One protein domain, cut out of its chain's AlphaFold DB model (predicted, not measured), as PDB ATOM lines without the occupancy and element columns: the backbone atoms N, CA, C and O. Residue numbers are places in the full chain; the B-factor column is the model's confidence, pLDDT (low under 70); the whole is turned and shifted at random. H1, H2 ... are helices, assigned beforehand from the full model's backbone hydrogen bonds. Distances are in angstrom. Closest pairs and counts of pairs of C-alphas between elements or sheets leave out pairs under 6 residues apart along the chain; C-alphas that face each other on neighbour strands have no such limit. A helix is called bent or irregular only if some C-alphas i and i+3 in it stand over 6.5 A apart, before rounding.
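What this domain is: This is residues 18 to 97 of the 327 residues of an uncharacterized protein of Ruficoccus amylovorans (UniProt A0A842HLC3). One long helix, H4, runs lengthwise through the model, with the short helices H1 and H2 packed on two opposite sides of its middle turns, H1 on residues 85 to 92 and H2 on residues 84 to 91, each slanting across it. A third short helix, H3, sits off near the first turns of H4, close to H1 as well, and much of the rest is loop, above all the unnamed stretch of residues 43 to 64 that leads from H2 over to H3. The printed part has 80 residues with four named helices, in the order H1, H2, H3, H4, and no named strand; the class is all helix, though under half of the residues, 39 of 80, are in named elements. The whole is compact, with a radius of gyration of the C-alphas of 11.5 A, and its outline is rounded, spanning 32 by 25 by 19 A.

Where its parts are: Begin at the first printed residue, Lys 18, whose C-alpha stands at (-9.520, 9.996, -29.414). From there H1 runs through residues 18 to 26, 12.5 A from first to last C-alpha. Read on through nine residues and you reach Leu 36, where H2 begins; it takes residues 36 to 42 and is 9.8 A long. After 22 residues with no named element, look for H3 at residues 65 to 70, 9.2 A from first to last C-alpha; its first C-alpha, that of Trp 65, is at (-7.775, 16.146, -35.358). Eight residues later comes H4, the longest helix, with 17 residues, 79 to 95. Find C-alpha 79 at (-20.053, 13.007, -42.102); from there H4 runs 24.7 A to C-alpha 95 at (-5.939, -7.190, -40.629). None of the four helices is bent or irregular.

How they stand to each other: Start from H1 and look for its partner H4. The two touch, with the C-alphas of Val 23 and Arg 89 the closest at 6.1 A, and H4 touches H1 with residues 85 to 92 alone. Their lines stand at a steep tilt of 40 degrees, and they run the same way. Next take H2, which also touches H4: its closest pair is the C-alphas of Ala 40 and Ile 87, 5.7 A apart. Here H4 takes part with residues 84 to 91 alone, the tilt is steep at 54 degrees, and the two run the same way. H1 and H2 are apart, and so are H2 and H3. H3 touches no helix, but is near H1: they are close but not clearly touching, with the C-alphas of Trp 20 and Trp 65 the closest at 6.7 A and their lines about perpendicular at 81 degrees. H3 and H4 are also close but not clearly touching; their closest C-alphas, those of His 69 and Ile 81, are 7.8 A apart, and they run opposite ways at a steep tilt of 46 degrees. In the backbones of H1, H2 and H4 every O i to N i+4 pair is within hydrogen-bond range. In H3 0 of 2 such pairs are, while 3 of its 3 O i to N i+3 pairs are within range.

The domain as a whole: The two C-alphas farthest apart are those of Glu 76 and Pro 97, at 33.3 A, while the first and last printed C-alphas, those of Lys 18 and Pro 97, stand 20.8 A from each other. The printed part has no cut. The link from H2 to H3 is long, and those from H1 to H2 and from H3 to H4 are short. Along residues 43 to 64 the C-alphas lie 5 to 14 A from the mean of all C-alphas. The mean pLDDT of the printed part is 85.8, and a single residue, Pro 97, is under 70.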
ATOM      1  N   LYS A  18     -10.047  11.268 -29.922       84.62
ATOM      2  CA  LYS A  18      -9.520   9.996 -29.414       84.62
ATOM      3  C   LYS A  18      -9.633   8.875 -30.451       84.62
ATOM      4  O   LYS A  18      -8.658   8.164 -30.658       84.62
ATOM      5  N   ASP A  19     -10.788   8.742 -31.104       87.06
ATOM      6  CA  ASP A  19     -11.006   7.739 -32.153       87.06
ATOM      7  C   ASP A  19     -10.066   7.973 -33.344       87.06
ATOM      8  O   ASP A  19      -9.545   7.021 -33.923       87.06
ATOM      9  N   TRP A  20      -9.813   9.242 -33.685       91.50
ATOM     10  CA  TRP A  20      -8.883   9.614 -34.750       91.50
ATOM     11  C   TRP A  20      -7.433   9.249 -34.434       91.50
ATOM     12  O   TRP A  20      -6.745   8.655 -35.263       91.50
ATOM     13  N   ASP A  21      -6.960   9.559 -33.228       87.06
ATOM     14  CA  ASP A  21      -5.601   9.203 -32.816       87.06
ATOM     15  C   ASP A  21      -5.406   7.674 -32.759       87.06
ATOM     16  O   ASP A  21      -4.347   7.170 -33.142       87.06
ATOM     17  N   GLU A  22      -6.440   6.926 -32.360       84.31
ATOM     18  CA  GLU A  22      -6.434   5.459 -32.374       84.31
ATOM     19  C   GLU A  22      -6.253   4.900 -33.790       84.31
ATOM     20  O   GLU A  22      -5.303   4.146 -34.021       84.31
ATOM     21  N   VAL A  23      -7.080   5.312 -34.760       88.50
ATOM     22  CA  VAL A  23      -6.954   4.806 -36.140       88.50
ATOM     23  C   VAL A  23      -5.633   5.201 -36.791       88.50
ATOM     24  O   VAL A  23      -5.039   4.395 -37.503       88.50
ATOM     25  N   ARG A  24      -5.125   6.408 -36.516       88.25
ATOM     26  CA  ARG A  24      -3.819   6.853 -37.024       88.25
ATOM     27  C   ARG A  24      -2.687   5.971 -36.525       88.25
ATOM     28  O   ARG A  24      -1.794   5.628 -37.293       88.25
ATOM     29  N   SER A  25      -2.728   5.607 -35.245       84.12
ATOM     30  CA  SER A  25      -1.703   4.763 -34.631       84.12
ATOM     31  C   SER A  25      -1.755   3.306 -35.104       84.12
ATOM     32  O   SER A  25      -0.719   2.645 -35.135       84.12
ATOM     33  N   GLY A  26      -2.942   2.817 -35.481       82.06
ATOM     34  CA  GLY A  26      -3.159   1.439 -35.927       82.06
ATOM     35  C   GLY A  26      -2.863   1.185 -37.408       82.06
ATOM     36  O   GLY A  26      -2.771   0.031 -37.819       82.06
ATOM     37  N   MET A  27      -2.695   2.231 -38.221       83.00
ATOM     38  CA  MET A  27      -2.436   2.085 -39.655       83.00
ATOM     39  C   MET A  27      -1.008   1.633 -39.956       83.00
ATOM     40  O   MET A  27      -0.031   2.254 -39.537       83.00
ATOM     41  N   THR A  28      -0.877   0.582 -40.767       81.88
ATOM     42  CA  THR A  28       0.426   0.139 -41.281       81.88
ATOM     43  C   THR A  28       0.752   0.808 -42.625       81.88
ATOM     44  O   THR A  28      -0.166   1.139 -43.381       81.88
ATOM     45  N   PRO A  29       2.042   0.947 -42.997       79.38
ATOM     46  CA  PRO A  29       2.444   1.509 -44.293       79.38
ATOM     47  C   PRO A  29       1.864   0.778 -45.514       79.38
ATOM     48  O   PRO A  29       1.753   1.348 -46.594       79.38
ATOM     49  N   THR A  30       1.519  -0.504 -45.368       78.19
ATOM     50  CA  THR A  30       0.917  -1.301 -46.443       78.19
ATOM     51  C   THR A  30      -0.558  -0.950 -46.640       78.19
ATOM     52  O   THR A  30      -1.009  -0.842 -47.777       78.19
ATOM     53  N   MET A  31      -1.292  -0.713 -45.550       79.44
ATOM     54  CA  MET A  31      -2.713  -0.340 -45.574       79.44
ATOM     55  C   MET A  31      -2.901   1.122 -45.976       79.44
ATOM     56  O   MET A  31      -3.852   1.466 -46.677       79.44
ATOM     57  N   SER A  32      -1.962   1.986 -45.576       82.00
ATOM     58  CA  SER A  32      -2.075   3.427 -45.776       82.00
ATOM     59  C   SER A  32      -2.060   3.848 -47.249       82.00
ATOM     60  O   SER A  32      -2.564   4.915 -47.586       82.00
ATOM     61  N   GLU A  33      -1.519   3.008 -48.130       86.00
ATOM     62  CA  GLU A  33      -1.401   3.267 -49.571       86.00
ATOM     63  C   GLU A  33      -2.565   2.693 -50.401       86.00
ATOM     64  O   GLU A  33      -2.654   2.932 -51.611       86.00
ATOM     65  N   VAL A  34      -3.487   1.953 -49.774       84.75
ATOM     66  CA  VAL A  34      -4.691   1.449 -50.444       84.75
ATOM     67  C   VAL A  34      -5.705   2.582 -50.592       84.75
ATOM     68  O   VAL A  34      -5.839   3.468 -49.745       84.75
ATOM     69  N   ARG A  35      -6.432   2.590 -51.713       88.94
ATOM     70  CA  ARG A  35      -7.445   3.619 -51.971       88.94
ATOM     71  C   ARG A  35      -8.618   3.465 -51.018       88.94
ATOM     72  O   ARG A  35      -9.205   2.392 -50.958       88.94
ATOM     73  N   LEU A  36      -9.050   4.574 -50.420       90.25
ATOM     74  CA  LEU A  36     -10.206   4.618 -49.516       90.25
ATOM     75  C   LEU A  36     -11.473   4.061 -50.163       90.25
ATOM     76  O   LEU A  36     -12.269   3.409 -49.507       90.25
ATOM     77  N   LYS A  37     -11.628   4.259 -51.476       89.62
ATOM     78  CA  LYS A  37     -12.732   3.676 -52.244       89.62
ATOM     79  C   LYS A  37     -12.709   2.140 -52.245       89.62
ATOM     80  O   LYS A  37     -13.757   1.534 -52.097       89.62
ATOM     81  N   ALA A  38     -11.534   1.526 -52.406       85.94
ATOM     82  CA  ALA A  38     -11.399   0.069 -52.381       85.94
ATOM     83  C   ALA A  38     -11.621  -0.478 -50.964       85.94
ATOM     84  O   ALA A  38     -12.360  -1.437 -50.794       85.94
ATOM     85  N   LEU A  39     -11.073   0.201 -49.950       86.44
ATOM     86  CA  LEU A  39     -11.273  -0.159 -48.543       86.44
ATOM     87  C   LEU A  39     -12.749  -0.073 -48.119       86.44
ATOM     88  O   LEU A  39     -13.248  -0.951 -47.417       86.44
ATOM     89  N   ALA A  40     -13.469   0.956 -48.578       88.12
ATOM     90  CA  ALA A  40     -14.903   1.098 -48.333       88.12
ATOM     91  C   ALA A  40     -15.708  -0.044 -48.972       88.12
ATOM     92  O   ALA A  40     -16.567  -0.627 -48.314       88.12
ATOM     93  N   GLU A  41     -15.397  -0.396 -50.225       87.81
ATOM     94  CA  GLU A  41     -16.038  -1.503 -50.947       87.81
ATOM     95  C   GLU A  41     -15.783  -2.855 -50.262       87.81
ATOM     96  O   GLU A  41     -16.715  -3.641 -50.093       87.81
ATOM     97  N   GLU A  42     -14.547  -3.112 -49.826       83.94
ATOM     98  CA  GLU A  42     -14.164  -4.339 -49.110       83.94
ATOM     99  C   GLU A  42     -14.857  -4.453 -47.745       83.94
ATOM    100  O   GLU A  42     -15.244  -5.549 -47.341       83.94
ATOM    101  N   SER A  43     -15.090  -3.318 -47.081       79.75
ATOM    102  CA  SER A  43     -15.750  -3.248 -45.768       79.75
ATOM    103  C   SER A  43     -17.282  -3.137 -45.858       79.75
ATOM    104  O   SER A  43     -17.959  -3.071 -44.834       79.75
ATOM    105  N   GLY A  44     -17.859  -3.089 -47.066       83.19
ATOM    106  CA  GLY A  44     -19.304  -2.917 -47.269       83.19
ATOM    107  C   GLY A  44     -19.852  -1.552 -46.825       83.19
ATOM    108  O   GLY A  44     -21.052  -1.422 -46.569       83.19
ATOM    109  N   LEU A  45     -18.983  -0.545 -46.723       88.75
ATOM    110  CA  LEU A  45     -19.307   0.819 -46.311       88.75
ATOM    111  C   LEU A  45     -19.679   1.704 -47.516       88.75
ATOM    112  O   LEU A  45     -19.415   1.343 -48.665       88.75
ATOM    113  N   PRO A  46     -20.290   2.883 -47.284       89.31
ATOM    114  CA  PRO A  46     -20.548   3.850 -48.347       89.31
ATOM    115  C   PRO A  46     -19.277   4.261 -49.108       89.31
ATOM    116  O   PRO A  46     -18.224   4.479 -48.511       89.31
ATOM    117  N   ASP A  47     -19.401   4.436 -50.428       88.38
ATOM    118  CA  ASP A  47     -18.301   4.864 -51.303       88.38
ATOM    119  C   ASP A  47     -17.649   6.170 -50.813       88.38
ATOM    120  O   ASP A  47     -18.333   7.164 -50.543       88.38
ATOM    121  N   TRP A  48     -16.309   6.205 -50.801       91.88
ATOM    122  CA  TRP A  48     -15.563   7.425 -50.481       91.88
ATOM    123  C   TRP A  48     -15.924   8.562 -51.462       91.88
ATOM    124  O   TRP A  48     -15.745   8.405 -52.677       91.88
ATOM    125  N   PRO A  49     -16.419   9.720 -50.979       86.69
ATOM    126  CA  PRO A  49     -17.058  10.723 -51.833       86.69
ATOM    127  C   PRO A  49     -16.074  11.586 -52.633       86.69
ATOM    128  O   PRO A  49     -16.469  12.207 -53.626       86.69
ATOM    129  N   LEU A  50     -14.800  11.647 -52.229       87.12
ATOM    130  CA  LEU A  50     -13.779  12.417 -52.937       87.12
ATOM    131  C   LEU A  50     -13.167  11.589 -54.073       87.12
ATOM    132  O   LEU A  50     -12.887  10.398 -53.938       87.12
ATOM    133  N   ARG A  51     -12.961  12.234 -55.227       83.25
ATOM    134  CA  ARG A  51     -12.449  11.590 -56.443       83.25
ATOM    135  C   ARG A  51     -10.989  11.950 -56.666       83.25
ATOM    136  O   ARG A  51     -10.646  13.119 -56.791       83.25
ATOM    137  N   GLY A  52     -10.151  10.939 -56.849       81.25
ATOM    138  CA  GLY A  52      -8.746  11.132 -57.179       81.25
ATOM    139  C   GLY A  52      -7.970   9.830 -57.072       81.25
ATOM    140  O   GLY A  52      -8.366   8.909 -56.365       81.25
ATOM    141  N   LYS A  53      -6.847   9.726 -57.790       73.19
ATOM    142  CA  LYS A  53      -5.966   8.552 -57.672       73.19
ATOM    143  C   LYS A  53      -5.172   8.530 -56.359       73.19
ATOM    144  O   LYS A  53      -4.674   7.464 -56.021       73.19
ATOM    145  N   GLY A  54      -5.075   9.670 -55.668       83.25
ATOM    146  CA  GLY A  54      -4.382   9.845 -54.385       83.25
ATOM    147  C   GLY A  54      -5.306   9.864 -53.164       83.25
ATOM    148  O   GLY A  54      -4.890  10.323 -52.110       83.25
ATOM    149  N   GLU A  55      -6.556   9.414 -53.295       91.38
ATOM    150  CA  GLU A  55      -7.480   9.264 -52.160       91.38
ATOM    151  C   GLU A  55      -7.156   7.969 -51.396       91.38
ATOM    152  O   GLU A  55      -7.845   6.957 -51.526       91.38
ATOM    153  N   VAL A  56      -6.039   7.999 -50.672       92.00
ATOM    154  CA  VAL A  56      -5.484   6.908 -49.853       92.00
ATOM    155  C   VAL A  56      -5.409   7.354 -48.393       92.00
ATOM    156  O   VAL A  56      -5.450   8.553 -48.119       92.00
ATOM    157  N   ALA A  57      -5.297   6.425 -47.446       88.25
ATOM    158  CA  ALA A  57      -5.277   6.775 -46.025       88.25
ATOM    159  C   ALA A  57      -4.032   7.594 -45.620       88.25
ATOM    160  O   ALA A  57      -4.165   8.517 -44.816       88.25
ATOM    161  N   SER A  58      -2.863   7.365 -46.237       89.62
ATOM    162  CA  SER A  58      -1.627   8.134 -45.989       89.62
ATOM    163  C   SER A  58      -1.778   9.630 -46.268       89.62
ATOM    164  O   SER A  58      -1.128  10.449 -45.629       89.62
ATOM    165  N   LYS A  59      -2.712  10.012 -47.148       90.94
ATOM    166  CA  LYS A  59      -3.064  11.415 -47.390       90.94
ATOM    167  C   LYS A  59      -3.659  12.093 -46.152       90.94
ATOM    168  O   LYS A  59      -3.583  13.309 -46.072       90.94
ATOM    169  N   TYR A  60      -4.282  11.353 -45.236       91.25
ATOM    170  CA  TYR A  60      -5.061  11.917 -44.131       91.25
ATOM    171  C   TYR A  60      -4.434  11.688 -42.756       91.25
ATOM    172  O   TYR A  60      -4.499  12.576 -41.914       91.25
ATOM    173  N   ILE A  61      -3.824  10.525 -42.522       89.19
ATOM    174  CA  ILE A  61      -3.351  10.098 -41.191       89.19
ATOM    175  C   ILE A  61      -2.229  10.964 -40.595       89.19
ATOM    176  O   ILE A  61      -1.981  10.890 -39.392       89.19
ATOM    177  N   ASP A  62      -1.560  11.798 -41.389       88.31
ATOM    178  CA  ASP A  62      -0.529  12.711 -40.881       88.31
ATOM    179  C   ASP A  62      -1.122  13.967 -40.222       88.31
ATOM    180  O   ASP A  62      -0.458  14.596 -39.396       88.31
ATOM    181  N   TYR A  63      -2.383  14.298 -40.511       90.94
ATOM    182  CA  TYR A  63      -3.057  15.462 -39.944       90.94
ATOM    183  C   TYR A  63      -3.564  15.202 -38.522       90.94
ATOM    184  O   TYR A  63      -4.108  14.140 -38.197       90.94
ATOM    185  N   THR A  64      -3.416  16.202 -37.655       90.38
ATOM    186  CA  THR A  64      -4.061  16.222 -36.335       90.38
ATOM    187  C   THR A  64      -5.583  16.318 -36.461       90.38
ATOM    188  O   THR A  64      -6.110  16.612 -37.532       90.38
ATOM    189  N   TRP A  65      -6.310  16.053 -35.370       89.50
ATOM    190  CA  TRP A  65      -7.775  16.146 -35.358       89.50
ATOM    191  C   TRP A  65      -8.262  17.523 -35.804       89.50
ATOM    192  O   TRP A  65      -9.163  17.634 -36.632       89.50
ATOM    193  N   GLU A  66      -7.632  18.568 -35.278       89.88
ATOM    194  CA  GLU A  66      -7.967  19.950 -35.586       89.88
ATOM    195  C   GLU A  66      -7.667  20.279 -37.060       89.88
ATOM    196  O   GLU A  66      -8.531  20.808 -37.754       89.88
ATOM    197  N   GLU A  67      -6.505  19.870 -37.580       89.38
ATOM    198  CA  GLU A  67      -6.125  20.080 -38.989       89.38
ATOM    199  C   GLU A  67      -7.008  19.296 -39.969       89.38
ATOM    200  O   GLU A  67      -7.303  19.780 -41.062       89.38
ATOM    201  N   LEU A  68      -7.469  18.098 -39.588       89.75
ATOM    202  CA  LEU A  68      -8.342  17.263 -40.416       89.75
ATOM    203  C   LEU A  68      -9.659  17.981 -40.756       89.75
ATOM    204  O   LEU A  68     -10.150  17.874 -41.881       89.75
ATOM    205  N   HIS A  69     -10.195  18.750 -39.803       86.81
ATOM    206  CA  HIS A  69     -11.424  19.533 -39.971       86.81
ATOM    207  C   HIS A  69     -11.233  20.765 -40.862       86.81
ATOM    208  O   HIS A  69     -12.211  21.312 -41.370       86.81
ATOM    209  N   GLU A  70      -9.990  21.184 -41.093       87.56
ATOM    210  CA  GLU A  70      -9.649  22.318 -41.952       87.56
ATOM    211  C   GLU A  70      -9.358  21.896 -43.404       87.56
ATOM    212  O   GLU A  70      -9.248  22.744 -44.294       87.56
ATOM    213  N   LEU A  71      -9.273  20.589 -43.689       86.56
ATOM    214  CA  LEU A  71      -8.963  20.095 -45.029       86.56
ATOM    215  C   LEU A  71     -10.093  20.360 -46.026       86.56
ATOM    216  O   LEU A  71     -11.245  19.950 -45.846       86.56
ATOM    217  N   HIS A  72      -9.733  20.971 -47.156       81.94
ATOM    218  CA  HIS A  72     -10.654  21.185 -48.267       81.94
ATOM    219  C   HIS A  72     -11.219  19.846 -48.774       81.94
ATOM    220  O   HIS A  72     -10.476  18.909 -49.068       81.94
ATOM    221  N   GLY A  73     -12.548  19.757 -48.856       83.00
ATOM    222  CA  GLY A  73     -13.277  18.525 -49.165       83.00
ATOM    223  C   GLY A  73     -13.714  17.707 -47.941       83.00
ATOM    224  O   GLY A  73     -14.678  16.959 -48.069       83.00
ATOM    225  N   LEU A  74     -13.106  17.866 -46.760       85.12
ATOM    226  CA  LEU A  74     -13.629  17.306 -45.496       85.12
ATOM    227  C   LEU A  74     -14.392  18.362 -44.689       85.12
ATOM    228  O   LEU A  74     -15.492  18.089 -44.221       85.12
ATOM    229  N   ALA A  75     -13.883  19.597 -44.652       83.19
ATOM    230  CA  ALA A  75     -14.509  20.741 -43.980       83.19
ATOM    231  C   ALA A  75     -15.940  21.052 -44.470       83.19
ATOM    232  O   ALA A  75     -16.737  21.670 -43.770       83.19
ATOM    233  N   GLU A  76     -16.278  20.634 -45.694       82.94
ATOM    234  CA  GLU A  76     -17.583  20.873 -46.320       82.94
ATOM    235  C   GLU A  76     -18.686  19.934 -45.809       82.94
ATOM    236  O   GLU A  76     -19.866  20.193 -46.043       82.94
ATOM    237  N   SER A  77     -18.322  18.814 -45.172       82.56
ATOM    238  CA  SER A  77     -19.280  17.802 -44.726       82.56
ATOM    239  C   SER A  77     -18.715  16.983 -43.555       82.56
ATOM    240  O   SER A  77     -17.872  16.109 -43.777       82.56
ATOM    241  N   PRO A  78     -19.208  17.225 -42.324       78.25
ATOM    242  CA  PRO A  78     -18.809  16.515 -41.104       78.25
ATOM    243  C   PRO A  78     -18.836  14.984 -41.207       78.25
ATOM    244  O   PRO A  78     -17.917  14.306 -40.750       78.25
ATOM    245  N   GLU A  79     -19.842  14.446 -41.897       86.44
ATOM    246  CA  GLU A  79     -20.053  13.007 -42.102       86.44
ATOM    247  C   GLU A  79     -18.899  12.332 -42.866       86.44
ATOM    248  O   GLU A  79     -18.695  11.125 -42.752       86.44
ATOM    249  N   ARG A  80     -18.106  13.091 -43.637       89.56
ATOM    250  CA  ARG A  80     -16.945  12.547 -44.364       89.56
ATOM    251  C   ARG A  80     -15.805  12.172 -43.426       89.56
ATOM    252  O   ARG A  80     -15.076  11.230 -43.719       89.56
ATOM    253  N   ILE A  81     -15.649  12.901 -42.322       90.31
ATOM    254  CA  ILE A  81     -14.656  12.581 -41.290       90.31
ATOM    255  C   ILE A  81     -15.085  11.310 -40.557       90.31
ATOM    256  O   ILE A  81     -14.264  10.417 -40.353       90.31
ATOM    257  N   ASP A  82     -16.379  11.179 -40.266       90.12
ATOM    258  CA  ASP A  82     -16.910   9.968 -39.642       90.12
ATOM    259  C   ASP A  82     -16.745   8.739 -40.538       90.12
ATOM    260  O   ASP A  82     -16.269   7.702 -40.079       90.12
ATOM    261  N   LEU A  83     -17.068   8.871 -41.829       91.81
ATOM    262  CA  LEU A  83     -16.885   7.805 -42.811       91.81
ATOM    263  C   LEU A  83     -15.408   7.426 -42.973       91.81
ATOM    264  O   LEU A  83     -15.092   6.247 -43.100       91.81
ATOM    265  N   LEU A  84     -14.497   8.406 -42.957       92.31
ATOM    266  CA  LEU A  84     -13.059   8.139 -43.008       92.31
ATOM    267  C   LEU A  84     -12.642   7.266 -41.825       92.31
ATOM    268  O   LEU A  84     -12.031   6.223 -42.026       92.31
ATOM    269  N   ILE A  85     -13.009   7.661 -40.607       91.62
ATOM    270  CA  ILE A  85     -12.686   6.911 -39.387       91.62
ATOM    271  C   ILE A  85     -13.282   5.506 -39.446       91.62
ATOM    272  O   ILE A  85     -12.595   4.548 -39.108       91.62
ATOM    273  N   GLU A  86     -14.521   5.363 -39.914       91.06
ATOM    274  CA  GLU A  86     -15.195   4.069 -40.035       91.06
ATOM    275  C   GLU A  86     -14.475   3.134 -41.018       91.06
ATOM    276  O   GLU A  86     -14.144   2.009 -40.650       91.06
ATOM    277  N   ILE A  87     -14.113   3.623 -42.211       91.25
ATOM    278  CA  ILE A  87     -13.324   2.858 -43.192       91.25
ATOM    279  C   ILE A  87     -11.989   2.415 -42.585       91.25
ATOM    280  O   ILE A  87     -11.595   1.256 -42.718       91.25
ATOM    281  N   LEU A  88     -11.286   3.323 -41.905       91.06
ATOM    282  CA  LEU A  88      -9.982   3.027 -41.318       91.06
ATOM    283  C   LEU A  88     -10.076   2.006 -40.170       91.06
ATOM    284  O   LEU A  88      -9.231   1.116 -40.088       91.06
ATOM    285  N   ARG A  89     -11.105   2.091 -39.316       88.94
ATOM    286  CA  ARG A  89     -11.342   1.126 -38.226       88.94
ATOM    287  C   ARG A  89     -11.623  -0.273 -38.751       88.94
ATOM    288  O   ARG A  89     -10.995  -1.212 -38.278       88.94
ATOM    289  N   GLU A  90     -12.521  -0.404 -39.725       86.12
ATOM    290  CA  GLU A  90     -12.851  -1.706 -40.321       86.12
ATOM    291  C   GLU A  90     -11.632  -2.324 -41.015       86.12
ATOM    292  O   GLU A  90     -11.356  -3.511 -40.861       86.12
ATOM    293  N   THR A  91     -10.825  -1.499 -41.688       85.88
ATOM    294  CA  THR A  91      -9.575  -1.957 -42.315       85.88
ATOM    295  C   THR A  91      -8.584  -2.496 -41.270       85.88
ATOM    296  O   THR A  91      -7.961  -3.532 -41.492       85.88
ATOM    297  N   ILE A  92      -8.455  -1.836 -40.110       82.88
ATOM    298  CA  ILE A  92      -7.618  -2.312 -38.990       82.88
ATOM    299  C   ILE A  92      -8.163  -3.617 -38.405       82.88
ATOM    300  O   ILE A  92      -7.399  -4.559 -38.210       82.88
ATOM    301  N   ALA A  93      -9.473  -3.694 -38.171       80.00
ATOM    302  CA  ALA A  93     -10.119  -4.885 -37.630       80.00
ATOM    303  C   ALA A  93     -10.014  -6.098 -38.573       80.00
ATOM    304  O   ALA A  93      -9.956  -7.236 -38.109       80.00
ATOM    305  N   PHE A  94      -9.964  -5.876 -39.889       77.81
ATOM    306  CA  PHE A  94      -9.796  -6.943 -40.873       77.81
ATOM    307  C   PHE A  94      -8.385  -7.557 -40.859       77.81
ATOM    308  O   PHE A  94      -8.246  -8.775 -40.979       77.81
ATOM    309  N   GLU A  95      -7.341  -6.738 -40.692       73.50
ATOM    310  CA  GLU A  95      -5.939  -7.190 -40.629       73.50
ATOM    311  C   GLU A  95      -5.548  -7.739 -39.243       73.50
ATOM    312  O   GLU A  95      -4.751  -8.674 -39.154       73.50
ATOM    313  N   ASP A  96      -6.141  -7.218 -38.163       71.31
ATOM    314  CA  ASP A  96      -5.988  -7.744 -36.801       71.31
ATOM    315  C   ASP A  96      -7.349  -8.135 -36.188       71.31
ATOM    316  O   ASP A  96      -7.858  -7.458 -35.287       71.31
ATOM    317  N   PRO A  97      -7.945  -9.267 -36.622       64.25
ATOM    318  CA  PRO A  97      -9.268  -9.711 -36.169       64.25
ATOM    319  C   PRO A  97      -9.318 -10.078 -34.680       64.25
ATOM    320  O   PRO A  97     -10.390 -10.365 -34.144       64.25
TER     321      PRO A  97